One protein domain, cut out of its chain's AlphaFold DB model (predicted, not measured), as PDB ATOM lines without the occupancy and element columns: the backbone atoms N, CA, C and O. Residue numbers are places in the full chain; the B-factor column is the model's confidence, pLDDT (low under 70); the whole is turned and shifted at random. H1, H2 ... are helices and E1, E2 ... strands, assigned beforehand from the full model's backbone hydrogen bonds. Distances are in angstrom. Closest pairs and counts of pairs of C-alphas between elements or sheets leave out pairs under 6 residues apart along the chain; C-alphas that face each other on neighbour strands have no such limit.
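Overview. This is residues 3 to 102 of the 113 residues of an uncharacterized protein of Gelidibacter salicanalis (UniProt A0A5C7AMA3). A twisted sheet of six strands forms a slab between two helices: H1, the longer, crosses one face, and the short H2 packs on the opposite face. The short strand E1 makes one edge of the slab and E3 the other. The printed part has 100 residues, and along it come E1, E2, H1, E3, E4, E5, E6 and H2, a mixed class of helices and strands. The sheet runs E1, E2, E6, E5, E4, E3, with neighbours antiparallel. The whole is compact and rounded, with a radius of gyration of the C-alphas of 13.4 A and spans of 37 by 34 by 26 A.

Arrangement. Start at E1, residues 3 to 5, which forms a hairpin with E2, residues 10 to 16; N 3 and O 12 are 3.0 A apart, within hydrogen-bond range. Beside E2 look for E6, residues 82 to 88, where N 13 and O 85 are 2.9 A apart. E5, residues 72 to 78, forms a hairpin with E6, with N 74 and O 86 at 2.8 A. E4, residues 55 to 62, and E5 form a hairpin too, with N 60 and O 73 at 2.8 A. E3, residues 45 to 52, closes the row as an edge strand, with N 48 and O 59 of E4 at 2.9 A. E3, E4, E5 and E6 are a meander, each strand the antiparallel neighbour of the one before. Now find H1, residues 20 to 34, on one face at a height over the sheet of 9.4 A, across the strands at 65 degrees to E2 on the local plane. Its closest C-alphas to E6 are those of Ile 26 and Tyr 83, 7.0 A apart. H2, residues 93 to 99, is on the opposite face at a height of 6.8 A, only just across the strands at 61 degrees to E5 on the local plane; the closest C-alphas of the two are those of Ala 72 and Val 93, 5.2 A apart. The helices on both faces make three layers. Every O i to N i+4 pair is within hydrogen-bond range in H2, and 7 of 11 are in H1.

Along the chain. Find C-alpha 3 at (27.133, 43.083, 5.160), where E1 begins. E2 measures 20.1 A from first to last C-alpha. H1 begins at C-alpha 20, (36.970, 48.078, -12.432), and is 21.5 A long. E3 is 20.8 A and bends by 51 degrees at residue 49; E4 is 22.3 A, E5 19.0 A and E6 19.2 A. H2 ends at C-alpha 99, (17.604, 32.124, 4.081).

Size, cuts and confidence. The C-alphas farthest apart are those of Ala 18 and Asp 65, 37.4 A. The printed part has no cut and no long link. Confidence is under 70 at residues 3 to 7, 20 to 26, 28 to 43 and 101 to 102.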
ATOM      1  N   GLY A   3      28.008  43.063   3.988       51.19
ATOM      2  CA  GLY A   3      27.133  43.083   5.160       51.19
ATOM      3  C   GLY A   3      26.900  41.679   5.714       51.19
ATOM      4  O   GLY A   3      26.868  40.700   4.967       51.19
ATOM      5  N   THR A   4      26.738  41.584   7.030       51.28
ATOM      6  CA  THR A   4      26.425  40.337   7.742       51.28
ATOM      7  C   THR A   4      24.937  40.328   8.090       51.28
ATOM      8  O   THR A   4      24.408  41.359   8.502       51.28
ATOM      9  N   PHE A   5      24.254  39.195   7.901       52.47
ATOM     10  CA  PHE A   5      22.808  39.061   8.108       52.47
ATOM     11  C   PHE A   5      22.510  37.926   9.105       52.47
ATOM     12  O   PHE A   5      23.190  36.900   9.110       52.47
ATOM     13  N   GLY A   6      21.488  38.114   9.948       57.06
ATOM     14  CA  GLY A   6      21.128  37.166  11.013       57.06
ATOM     15  C   GLY A   6      22.165  37.098  12.141       57.06
ATOM     16  O   GLY A   6      22.941  38.033  12.332       57.06
ATOM     17  N   ASP A   7      22.220  35.973  12.858       62.47
ATOM     18  CA  ASP A   7      23.140  35.729  13.988       62.47
ATOM     19  C   ASP A   7      24.602  35.473  13.544       62.47
ATOM     20  O   ASP A   7      25.334  34.690  14.148       62.47
ATOM     21  N   GLY A   8      25.039  36.084  12.436       70.44
ATOM     22  CA  GLY A   8      26.355  35.843  11.832       70.44
ATOM     23  C   GLY A   8      26.462  34.527  11.056       70.44
ATOM     24  O   GLY A   8      27.564  34.099  10.719       70.44
ATOM     25  N   THR A   9      25.333  33.877  10.770       81.88
ATOM     26  CA  THR A   9      25.271  32.612  10.024       81.88
ATOM     27  C   THR A   9      25.338  32.808   8.515       81.88
ATOM     28  O   THR A   9      25.758  31.890   7.812       81.88
ATOM     29  N   VAL A  10      24.954  33.990   8.022       85.81
ATOM     30  CA  VAL A  10      24.991  34.338   6.602       85.81
ATOM     31  C   VAL A  10      25.765  35.631   6.395       85.81
ATOM     32  O   VAL A  10      25.487  36.668   7.005       85.81
ATOM     33  N   ARG A  11      26.714  35.590   5.466       86.12
ATOM     34  CA  ARG A  11      27.417  36.768   4.967       86.12
ATOM     35  C   ARG A  11      27.010  37.036   3.528       86.12
ATOM     36  O   ARG A  11      26.879  36.112   2.731       86.12
ATOM     37  N   LYS A  12      26.810  38.313   3.196       84.88
ATOM     38  CA  LYS A  12      26.489  38.763   1.842       84.88
ATOM     39  C   LYS A  12      27.473  39.830   1.398       84.88
ATOM     40  O   LYS A  12      27.658  40.856   2.056       84.88
ATOM     41  N   GLU A  13      28.048  39.611   0.232       83.56
ATOM     42  CA  GLU A  13      28.853  40.589  -0.477       83.56
ATOM     43  C   GLU A  13      28.204  40.907  -1.818       83.56
ATOM     44  O   GLU A  13      27.741  40.014  -2.529       83.56
ATOM     45  N   VAL A  14      28.163  42.197  -2.150       80.62
ATOM     46  CA  VAL A  14      27.686  42.677  -3.445       80.62
ATOM     47  C   VAL A  14      28.717  43.618  -4.047       80.62
ATOM     48  O   VAL A  14      29.108  44.613  -3.418       80.62
ATOM     49  N   LEU A  15      29.116  43.305  -5.276       82.38
ATOM     50  CA  LEU A  15      30.014  44.098  -6.104       82.38
ATOM     51  C   LEU A  15      29.254  44.607  -7.333       82.38
ATOM     52  O   LEU A  15      28.520  43.850  -7.970       82.38
ATOM     53  N   ASP A  16      29.427  45.885  -7.659       82.06
ATOM     54  CA  ASP A  16      28.925  46.455  -8.910       82.06
ATOM     55  C   ASP A  16      29.888  46.079 -10.041       82.06
ATOM     56  O   ASP A  16      31.041  46.497 -10.032       82.06
ATOM     57  N   ALA A  17      29.429  45.280 -11.001       77.50
ATOM     58  CA  ALA A  17      30.217  44.808 -12.134       77.50
ATOM     59  C   ALA A  17      30.658  45.914 -13.093       77.50
ATOM     60  O   ALA A  17      31.523  45.662 -13.930       77.50
ATOM     61  N   ALA A  18      30.073  47.110 -12.987       78.50
ATOM     62  CA  ALA A  18      30.540  48.285 -13.709       78.50
ATOM     63  C   ALA A  18      31.825  48.887 -13.102       78.50
ATOM     64  O   ALA A  18      32.493  49.673 -13.768       78.50
ATOM     65  N   ASP A  19      32.183  48.528 -11.863       76.25
ATOM     66  CA  ASP A  19      33.424  48.964 -11.215       76.25
ATOM     67  C   ASP A  19      34.608  48.109 -11.702       76.25
ATOM     68  O   ASP A  19      34.545  46.876 -11.728       76.25
ATOM     69  N   GLU A  20      35.729  48.751 -12.034       69.62
ATOM     70  CA  GLU A  20      36.970  48.078 -12.432       69.62
ATOM     71  C   GLU A  20      37.410  47.022 -11.405       69.62
ATOM     72  O   GLU A  20      37.892  45.946 -11.783       69.62
ATOM     73  N   LYS A  21      37.160  47.271 -10.112       67.25
ATOM     74  CA  LYS A  21      37.471  46.345  -9.012       67.25
ATOM     75  C   LYS A  21      36.635  45.065  -9.043       67.25
ATOM     76  O   LYS A  21      37.077  44.043  -8.517       67.25
ATOM     77  N   ALA A  22      35.459  45.077  -9.669       67.06
ATOM     78  CA  ALA A  22      34.606  43.899  -9.779       67.06
ATOM     79  C   ALA A  22      35.078  42.920 -10.862       67.06
ATOM     80  O   ALA A  22      34.773  41.728 -10.776       67.06
ATOM     81  N   THR A  23      35.884  43.369 -11.830       69.56
ATOM     82  CA  THR A  23      36.440  42.517 -12.897       69.56
ATOM     83  C   THR A  23      37.141  41.278 -12.333       69.56
ATOM     84  O   THR A  23      36.902  40.163 -12.798       69.56
ATOM     85  N   GLY A  24      37.944  41.452 -11.277       69.50
ATOM     86  CA  GLY A  24      38.654  40.354 -10.614       69.50
ATOM     87  C   GLY A  24      37.728  39.323  -9.960       69.50
ATOM     88  O   GLY A  24      38.040  38.136  -9.967       69.50
ATOM     89  N   ALA A  25      36.566  39.745  -9.456       67.88
ATOM     90  CA  ALA A  25      35.569  38.858  -8.851       67.88
ATOM     91  C   ALA A  25      34.658  38.178  -9.892       67.88
ATOM     92  O   ALA A  25      34.219  37.042  -9.700       67.88
ATOM     93  N   ILE A  26      34.417  38.838 -11.029       69.12
ATOM     94  CA  ILE A  26      33.582  38.326 -12.125       69.12
ATOM     95  C   ILE A  26      34.290  37.225 -12.914       69.12
ATOM     96  O   ILE A  26      33.630  36.294 -13.381       69.12
ATOM     97  N   ILE A  27      35.614  37.305 -13.080       71.81
ATOM     98  CA  ILE A  27      36.393  36.301 -13.826       71.81
ATOM     99  C   ILE A  27      36.178  34.885 -13.260       71.81
ATOM    100  O   ILE A  27      35.787  34.011 -14.039       71.81
ATOM    101  N   PRO A  28      36.329  34.632 -11.943       68.25
ATOM    102  CA  PRO A  28      35.983  33.351 -11.338       68.25
ATOM    103  C   PRO A  28      34.556  32.907 -11.654       68.25
ATOM    104  O   PRO A  28      34.365  31.766 -12.055       68.25
ATOM    105  N   LEU A  29      33.551  33.788 -11.561       69.31
ATOM    106  CA  LEU A  29      32.171  33.414 -11.889       69.31
ATOM    107  C   LEU A  29      32.014  33.009 -13.356       69.31
ATOM    108  O   LEU A  29      31.354  32.011 -13.636       69.31
ATOM    109  N   LYS A  30      32.615  33.756 -14.290       68.88
ATOM    110  CA  LYS A  30      32.607  33.403 -15.716       68.88
ATOM    111  C   LYS A  30      33.274  32.048 -15.944       68.88
ATOM    112  O   LYS A  30      32.724  31.229 -16.670       68.88
ATOM    113  N   MET A  31      34.392  31.773 -15.273       68.12
ATOM    114  CA  MET A  31      35.062  30.469 -15.334       68.12
ATOM    115  C   MET A  31      34.178  29.344 -14.782       68.12
ATOM    116  O   MET A  31      34.045  28.311 -15.427       68.12
ATOM    117  N   LEU A  32      33.502  29.554 -13.649       67.25
ATOM    118  CA  LEU A  32      32.534  28.603 -13.080       67.25
ATOM    119  C   LEU A  32      31.309  28.401 -13.993       67.25
ATOM    120  O   LEU A  32      30.725  27.322 -14.036       67.25
ATOM    121  N   HIS A  33      30.921  29.433 -14.746       65.81
ATOM    122  CA  HIS A  33      29.844  29.361 -15.730       65.81
ATOM    123  C   HIS A  33      30.213  28.523 -16.954       65.81
ATOM    124  O   HIS A  33      29.366  27.767 -17.443       65.81
ATOM    125  N   LEU A  34      31.438  28.707 -17.451       63.97
ATOM    126  CA  LEU A  34      31.968  28.093 -18.669       63.97
ATOM    127  C   LEU A  34      32.462  26.664 -18.431       63.97
ATOM    128  O   LEU A  34      32.337  25.815 -19.311       63.97
ATOM    129  N   ASN A  35      32.984  26.377 -17.240       58.28
ATOM    130  CA  ASN A  35      33.499  25.060 -16.912       58.28
ATOM    131  C   ASN A  35      32.365  24.107 -16.535       58.28
ATOM    132  O   ASN A  35      31.516  24.392 -15.690       58.28
ATOM    133  N   THR A  36      32.384  22.917 -17.135       55.56
ATOM    134  CA  THR A  36      31.551  21.806 -16.674       55.56
ATOM    135  C   THR A  36      32.236  21.207 -15.453       55.56
ATOM    136  O   THR A  36      33.019  20.271 -15.580       55.56
ATOM    137  N   ILE A  37      31.998  21.778 -14.271       57.34
ATOM    138  CA  ILE A  37      32.544  21.243 -13.019       57.34
ATOM    139  C   ILE A  37      31.788  19.953 -12.704       57.34
ATOM    140  O   ILE A  37      30.743  19.946 -12.057       57.34
ATOM    141  N   LYS A  38      32.293  18.844 -13.242       51.75
ATOM    142  CA  LYS A  38      31.914  17.500 -12.823       51.75
ATOM    143  C   LYS A  38      32.777  17.189 -11.615       51.75
ATOM    144  O   LYS A  38      33.965  16.980 -11.800       51.75
ATOM    145  N   SER A  39      32.172  17.228 -10.424       50.06
ATOM    146  CA  SER A  39      32.629  16.571  -9.188       50.06
ATOM    147  C   SER A  39      34.011  15.915  -9.323       50.06
ATOM    148  O   SER A  39      34.096  14.740  -9.688       50.06
ATOM    149  N   GLU A  40      35.089  16.657  -9.072       47.78
ATOM    150  CA  GLU A  40      36.407  16.031  -9.005       47.78
ATOM    151  C   GLU A  40      36.525  15.285  -7.674       47.78
ATOM    152  O   GLU A  40      36.112  15.779  -6.627       47.78
ATOM    153  N   MET A  41      37.009  14.046  -7.754       44.41
ATOM    154  CA  MET A  41      37.066  13.061  -6.675       44.41
ATOM    155  C   MET A  41      37.870  13.558  -5.462       44.41
ATOM    156  O   MET A  41      39.057  13.279  -5.341       44.41
ATOM    157  N   ASN A  42      37.204  14.254  -4.539       55.41
ATOM    158  CA  ASN A  42      37.532  14.300  -3.116       55.41
ATOM    159  C   ASN A  42      36.283  14.802  -2.364       55.41
ATOM    160  O   ASN A  42      35.937  15.976  -2.442       55.41
ATOM    161  N   ASN A  43      35.553  13.889  -1.719       61.66
ATOM    162  CA  ASN A  43      34.131  13.998  -1.336       61.66
ATOM    163  C   ASN A  43      33.734  15.111  -0.336       61.66
ATOM    164  O   ASN A  43      32.585  15.133   0.100       61.66
ATOM    165  N   THR A  44      34.628  16.038   0.001       74.38
ATOM    166  CA  THR A  44      34.391  17.100   0.989       74.38
ATOM    167  C   THR A  44      33.859  18.397   0.397       74.38
ATOM    168  O   THR A  44      33.393  19.249   1.150       74.38
ATOM    169  N   ILE A  45      33.911  18.574  -0.929       80.25
ATOM    170  CA  ILE A  45      33.382  19.758  -1.619       80.25
ATOM    171  C   ILE A  45      32.454  19.322  -2.753       80.25
ATOM    172  O   ILE A  45      32.813  18.491  -3.585       80.25
ATOM    173  N   ARG A  46      31.257  19.904  -2.811       82.94
ATOM    174  CA  ARG A  46      30.240  19.631  -3.832       82.94
ATOM    175  C   ARG A  46      29.858  20.928  -4.522       82.94
ATOM    176  O   ARG A  46      29.614  21.934  -3.871       82.94
ATOM    177  N   TYR A  47      29.783  20.893  -5.845       82.56
ATOM    178  CA  TYR A  47      29.442  22.053  -6.662       82.56
ATOM    179  C   TYR A  47      28.053  21.876  -7.267       82.56
ATOM    180  O   TYR A  47      27.694  20.780  -7.697       82.56
ATOM    181  N   SER A  48      27.277  22.955  -7.347       83.75
ATOM    182  CA  SER A  48      25.969  22.947  -8.002       83.75
ATOM    183  C   SER A  48      25.820  24.123  -8.962       83.75
ATOM    184  O   SER A  48      26.142  25.261  -8.639       83.75
ATOM    185  N   LYS A  49      25.294  23.862 -10.159       86.38
ATOM    186  CA  LYS A  49      24.862  24.892 -11.110       86.38
ATOM    187  C   LYS A  49      23.364  24.722 -11.310       86.38
ATOM    188  O   LYS A  49      22.934  23.703 -11.844       86.38
ATOM    189  N   LYS A  50      22.569  25.678 -10.828       86.00
ATOM    190  CA  LYS A  50      21.104  25.565 -10.790       86.00
ATOM    191  C   LYS A  50      20.454  26.912 -11.069       86.00
ATOM    192  O   LYS A  50      20.933  27.950 -10.610       86.00
ATOM    193  N   GLU A  51      19.356  26.895 -11.810       86.19
ATOM    194  CA  GLU A  51      18.511  28.073 -11.978       86.19
ATOM    195  C   GLU A  51      17.552  28.197 -10.788       86.19
ATOM    196  O   GLU A  51      16.882  27.234 -10.407       86.19
ATOM    197  N   ARG A  52      17.504  29.381 -10.174       86.06
ATOM    198  CA  ARG A  52      16.642  29.691  -9.030       86.06
ATOM    199  C   ARG A  52      15.918  31.006  -9.305       86.06
ATOM    200  O   ARG A  52      16.551  32.052  -9.401       86.06
ATOM    201  N   LYS A  53      14.588  30.957  -9.457       83.75
ATOM    202  CA  LYS A  53      13.741  32.126  -9.790       83.75
ATOM    203  C   LYS A  53      14.250  32.922 -11.017       83.75
ATOM    204  O   LYS A  53      14.274  34.147 -10.984       83.75
ATOM    205  N   GLY A  54      14.688  32.234 -12.077       81.94
ATOM    206  CA  GLY A  54      15.213  32.864 -13.300       81.94
ATOM    207  C   GLY A  54      16.651  33.390 -13.199       81.94
ATOM    208  O   GLY A  54      17.136  34.024 -14.129       81.94
ATOM    209  N   ILE A  55      17.343  33.146 -12.079       84.69
ATOM    210  CA  ILE A  55      18.748  33.514 -11.881       84.69
ATOM    211  C   ILE A  55      19.589  32.244 -11.939       84.69
ATOM    212  O   ILE A  55      19.350  31.293 -11.190       84.69
ATOM    213  N   LEU A  56      20.600  32.229 -12.802       85.75
ATOM    214  CA  LEU A  56      21.569  31.144 -12.832       85.75
ATOM    215  C   LEU A  56      22.572  31.326 -11.691       85.75
ATOM    216  O   LEU A  56      23.299  32.317 -11.621       85.75
ATOM    217  N   THR A  57      22.594  30.353 -10.790       87.25
ATOM    218  CA  THR A  57      23.393  30.393  -9.564       87.25
ATOM    219  C   THR A  57      24.425  29.273  -9.557       87.25
ATOM    220  O   THR A  57      24.178  28.174 -10.070       87.25
ATOM    221  N   PHE A  58      25.579  29.561  -8.962       88.12
ATOM    222  CA  PHE A  58      26.657  28.607  -8.759       88.12
ATOM    223  C   PHE A  58      26.909  28.422  -7.263       88.12
ATOM    224  O   PHE A  58      27.275  29.372  -6.574       88.12
ATOM    225  N   GLY A  59      26.666  27.216  -6.768       88.69
ATOM    226  CA  GLY A  59      26.772  26.846  -5.367       88.69
ATOM    227  C   GLY A  59      27.982  25.967  -5.085       88.69
ATOM    228  O   GLY A  59      28.421  25.199  -5.942       88.69
ATOM    229  N   THR A  60      28.509  26.065  -3.873       88.19
ATOM    230  CA  THR A  60      29.539  25.181  -3.329       88.19
ATOM    231  C   THR A  60      29.165  24.806  -1.902       88.19
ATOM    232  O   THR A  60      28.994  25.688  -1.068       88.19
ATOM    233  N   ASP A  61      29.055  23.511  -1.635       88.62
ATOM    234  CA  ASP A  61      28.878  22.937  -0.305       88.62
ATOM    235  C   ASP A  61      30.182  22.292   0.140       88.62
ATOM    236  O   ASP A  61      30.856  21.628  -0.648       88.62
ATOM    237  N   ARG A  62      30.520  22.446   1.413       87.75
ATOM    238  CA  ARG A  62      31.716  21.891   2.040       87.75
ATOM    239  C   ARG A  62      31.309  21.096   3.272       87.75
ATOM    240  O   ARG A  62      30.420  21.513   4.014       87.75
ATOM    241  N   ASP A  63      31.951  19.959   3.496       83.25
ATOM    242  CA  ASP A  63      31.767  19.195   4.728       83.25
ATOM    243  C   ASP A  63      32.224  20.006   5.947       83.25
ATOM    244  O   ASP A  63      33.108  20.866   5.874       83.25
ATOM    245  N   ALA A  64      31.609  19.726   7.096       74.62
ATOM    246  CA  ALA A  64      31.913  20.412   8.349       74.62
ATOM    247  C   ALA A  64      33.367  20.191   8.817       74.62
ATOM    248  O   ALA A  64      33.906  21.000   9.572       74.62
ATOM    249  N   ASP A  65      34.014  19.121   8.356       76.31
ATOM    250  CA  ASP A  65      35.390  18.750   8.692       76.31
ATOM    251  C   ASP A  65      36.456  19.575   7.946       76.31
ATOM    252  O   ASP A  65      37.616  19.601   8.361       76.31
ATOM    253  N   THR A  66      36.067  20.323   6.906       71.69
ATOM    254  CA  THR A  66      36.975  21.147   6.087       71.69
ATOM    255  C   THR A  66      37.567  22.354   6.825       71.69
ATOM    256  O   THR A  66      38.430  23.037   6.275       71.69
ATOM    257  N   LYS A  67      37.128  22.631   8.064       77.44
ATOM    258  CA  LYS A  67      37.510  23.805   8.880       77.44
ATOM    259  C   LYS A  67      37.271  25.158   8.190       77.44
ATOM    260  O   LYS A  67      37.822  26.163   8.627       77.44
ATOM    261  N   ALA A  68      36.467  25.192   7.128       78.88
ATOM    262  CA  ALA A  68      36.075  26.433   6.480       78.88
ATOM    263  C   ALA A  68      35.194  27.274   7.419       78.88
ATOM    264  O   ALA A  68      34.335  26.734   8.120       78.88
ATOM    265  N   ASP A  69      35.369  28.596   7.387       81.50
ATOM    266  CA  ASP A  69      34.519  29.523   8.148       81.50
ATOM    267  C   ASP A  69      33.046  29.441   7.705       81.50
ATOM    268  O   ASP A  69      32.140  29.589   8.530       81.50
ATOM    269  N   TYR A  70      32.823  29.124   6.422       86.50
ATOM    270  CA  TYR A  70      31.515  28.930   5.797       86.50
ATOM    271  C   TYR A  70      31.480  27.629   4.984       86.50
ATOM    272  O   TYR A  70      32.355  27.360   4.155       86.50
ATOM    273  N   GLN A  71      30.449  26.819   5.223       90.00
ATOM    274  CA  GLN A  71      30.250  25.515   4.587       90.00
ATOM    275  C   GLN A  71      29.499  25.638   3.263       90.00
ATOM    276  O   GLN A  71      29.791  24.888   2.341       90.00
ATOM    277  N   ALA A  72      28.592  26.604   3.135       91.25
ATOM    278  CA  ALA A  72      27.894  26.886   1.890       91.25
ATOM    279  C   ALA A  72      28.365  28.205   1.287       91.25
ATOM    280  O   ALA A  72      28.637  29.177   1.987       91.25
ATOM    281  N   GLU A  73      28.405  28.252  -0.034       91.12
ATOM    282  CA  GLU A  73      28.708  29.452  -0.790       91.12
ATOM    283  C   GLU A  73      27.847  29.490  -2.048       91.12
ATOM    284  O   GLU A  73      27.726  28.488  -2.748       91.12
ATOM    285  N   LEU A  74      27.243  30.636  -2.350       90.38
ATOM    286  CA  LEU A  74      26.401  30.826  -3.523       90.38
ATOM    287  C   LEU A  74      26.786  32.111  -4.244       90.38
ATOM    288  O   LEU A  74      26.786  33.190  -3.659       90.38
ATOM    289  N   ARG A  75      27.076  31.995  -5.537       89.25
ATOM    290  CA  ARG A  75      27.487  33.103  -6.398       89.25
ATOM    291  C   ARG A  75      26.525  33.260  -7.560       89.25
ATOM    292  O   ARG A  75      26.138  32.268  -8.186       89.25
ATOM    293  N   PHE A  76      26.164  34.495  -7.883       86.75
ATOM    294  CA  PHE A  76      25.330  34.789  -9.046       86.75
ATOM    295  C   PHE A  76      25.476  36.231  -9.525       86.75
ATOM    296  O   PHE A  76      25.878  37.119  -8.779       86.75
ATOM    297  N   LEU A  77      25.129  36.445 -10.793       84.94
ATOM    298  CA  LEU A  77      24.963  37.775 -11.365       84.94
ATOM    299  C   LEU A  77      23.478  38.140 -11.320       84.94
ATOM    300  O   LEU A  77      22.639  37.406 -11.840       84.94
ATOM    301  N   TYR A  78      23.163  39.268 -10.698       83.25
ATOM    302  CA  TYR A  78      21.820  39.818 -10.618       83.25
ATOM    303  C   TYR A  78      21.709  41.061 -11.501       83.25
ATOM    304  O   TYR A  78      22.586  41.924 -11.486       83.25
ATOM    305  N   ASP A  79      20.629  41.137 -12.280       82.88
ATOM    306  CA  ASP A  79      20.312  42.279 -13.153       82.88
ATOM    307  C   ASP A  79      21.445  42.666 -14.127       82.88
ATOM    308  O   ASP A  79      21.644  43.830 -14.459       82.88
ATOM    309  N   ASN A  80      22.244  41.674 -14.542       78.62
ATOM    310  CA  ASN A  80      23.435  41.828 -15.391       78.62
ATOM    311  C   ASN A  80      24.501  42.814 -14.875       78.62
ATOM    312  O   ASN A  80      25.424  43.150 -15.617       78.62
ATOM    313  N   ARG A  81      24.414  43.239 -13.609       80.38
ATOM    314  CA  ARG A  81      25.290  44.261 -13.028       80.38
ATOM    315  C   ARG A  81      25.806  43.897 -11.648       80.38
ATOM    316  O   ARG A  81      26.963  44.140 -11.356       80.38
ATOM    317  N   PHE A  82      25.002  43.299 -10.783       82.44
ATOM    318  CA  PHE A  82      25.418  43.068  -9.404       82.44
ATOM    319  C   PHE A  82      25.925  41.646  -9.235       82.44
ATOM    320  O   PHE A  82      25.161  40.686  -9.337       82.44
ATOM    321  N   TYR A  83      27.220  41.503  -8.978       83.69
ATOM    322  CA  TYR A  83      27.791  40.225  -8.585       83.69
ATOM    323  C   TYR A  83      27.552  40.015  -7.094       83.69
ATOM    324  O   TYR A  83      27.989  40.820  -6.269       83.69
ATOM    325  N   VAL A  84      26.834  38.948  -6.761       85.12
ATOM    326  CA  VAL A  84      26.445  38.624  -5.392       85.12
ATOM    327  C   VAL A  84      27.149  37.347  -4.959       85.12
ATOM    328  O   VAL A  84      27.053  36.322  -5.637       85.12
ATOM    329  N   THR A  85      27.794  37.416  -3.798       87.75
ATOM    330  CA  THR A  85      28.315  36.263  -3.064       87.75
ATOM    331  C   THR A  85      27.549  36.139  -1.754       87.75
ATOM    332  O   THR A  85      27.433  37.104  -0.995       87.75
ATOM    333  N   LEU A  86      27.034  34.947  -1.486       89.25
ATOM    334  CA  LEU A  86      26.474  34.556  -0.201       89.25
ATOM    335  C   LEU A  86      27.342  33.457   0.390       89.25
ATOM    336  O   LEU A  86      27.718  32.530  -0.323       89.25
ATOM    337  N   GLU A  87      27.613  33.537   1.682       90.81
ATOM    338  CA  GLU A  87      28.346  32.520   2.428       90.81
ATOM    339  C   GLU A  87      27.501  32.108   3.635       90.81
ATOM    340  O   GLU A  87      26.956  32.965   4.331       90.81
ATOM    341  N   GLY A  88      27.356  30.804   3.854       90.81
ATOM    342  CA  GLY A  88      26.506  30.215   4.881       90.81
ATOM    343  C   GLY A  88      27.297  29.304   5.808       90.81
ATOM    344  O   GLY A  88      28.038  28.427   5.360       90.81
ATOM    345  N   LYS A  89      27.138  29.498   7.116       90.06
ATOM    346  CA  LYS A  89      27.741  28.660   8.154       90.06
ATOM    347  C   LYS A  89      26.749  27.601   8.627       90.06
ATOM    348  O   LYS A  89      25.594  27.921   8.891       90.06
ATOM    349  N   ALA A  90      27.223  26.364   8.774       88.06
ATOM    350  CA  ALA A  90      26.438  25.211   9.227       88.06
ATOM    351  C   ALA A  90      25.140  24.984   8.423       88.06
ATOM    352  O   ALA A  90      24.117  24.593   8.980       88.06
ATOM    353  N   MET A  91      25.189  25.241   7.116       88.88
ATOM    354  CA  MET A  91      24.070  25.053   6.197       88.88
ATOM    355  C   MET A  91      24.565  24.614   4.822       88.88
ATOM    356  O   MET A  91      25.749  24.772   4.521       88.88
ATOM    357  N   ASP A  92      23.656  24.087   4.005       90.31
ATOM    358  CA  ASP A  92      23.889  23.815   2.584       90.31
ATOM    359  C   ASP A  92      23.425  24.980   1.683       90.31
ATOM    360  O   ASP A  92      22.805  25.950   2.128       90.31
ATOM    361  N   VAL A  93      23.731  24.902   0.390       89.94
ATOM    362  CA  VAL A  93      23.388  25.914  -0.615       89.94
ATOM    363  C   VAL A  93      21.873  26.125  -0.765       89.94
ATOM    364  O   VAL A  93      21.446  27.245  -1.059       89.94
ATOM    365  N   GLU A  94      21.040  25.094  -0.600       90.00
ATOM    366  CA  GLU A  94      19.580  25.252  -0.688       90.00
ATOM    367  C   GLU A  94      19.044  25.999   0.535       90.00
ATOM    368  O   GLU A  94      18.237  26.919   0.399       90.00
ATOM    369  N   GLN A  95      19.532  25.659   1.726       90.69
ATOM    370  CA  GLN A  95      19.241  26.377   2.962       90.69
ATOM    371  C   GLN A  95      19.718  27.832   2.881       90.69
ATOM    372  O   GLN A  95      18.952  28.742   3.204       90.69
ATOM    373  N   LEU A  96      20.927  28.071   2.361       90.19
ATOM    374  CA  LEU A  96      21.475  29.409   2.143       90.19
ATOM    375  C   LEU A  96      20.594  30.230   1.195       90.19
ATOM    376  O   LEU A  96      20.237  31.364   1.512       90.19
ATOM    377  N   TRP A  97      20.173  29.659   0.064       88.38
ATOM    378  CA  TRP A  97      19.256  30.332  -0.856       88.38
ATOM    379  C   TRP A  97      17.892  30.634  -0.226       88.38
ATOM    380  O   TRP A  97      17.310  31.682  -0.489       88.38
ATOM    381  N   ASN A  98      17.367  29.741   0.607       86.50
ATOM    382  CA  ASN A  98      16.079  29.958   1.263       86.50
ATOM    383  C   ASN A  98      16.167  30.942   2.443       86.50
ATOM    384  O   ASN A  98      15.146  31.498   2.841       86.50
ATOM    385  N   SER A  99      17.368  31.178   2.982       83.69
ATOM    386  CA  SER A  99      17.604  32.124   4.081       83.69
ATOM    387  C   SER A  99      17.586  33.594   3.646       83.69
ATOM    388  O   SER A  99      17.305  34.474   4.458       83.69
ATOM    389  N   ILE A 100      17.850  33.876   2.365       76.50
ATOM    390  CA  ILE A 100      17.759  35.232   1.818       76.50
ATOM    391  C   ILE A 100      16.308  35.570   1.465       76.50
ATOM    392  O   ILE A 100      15.648  34.879   0.685       76.50
ATOM    393  N   ASN A 101      15.801  36.686   1.991       68.50
ATOM    394  CA  ASN A 101      14.518  37.205   1.543       68.50
ATOM    395  C   ASN A 101      14.687  37.717   0.106       68.50
ATOM    396  O   ASN A 101      15.513  38.588  -0.152       68.50
ATOM    397  N   SER A 102      13.908  37.218  -0.859       60.03
ATOM    398  CA  SER A 102      14.000  37.700  -2.248       60.03
ATOM    399  C   SER A 102      13.719  39.203  -2.395       60.03
ATOM    400  O   SER A 102      14.157  39.803  -3.374       60.03
TER     401      SER A 102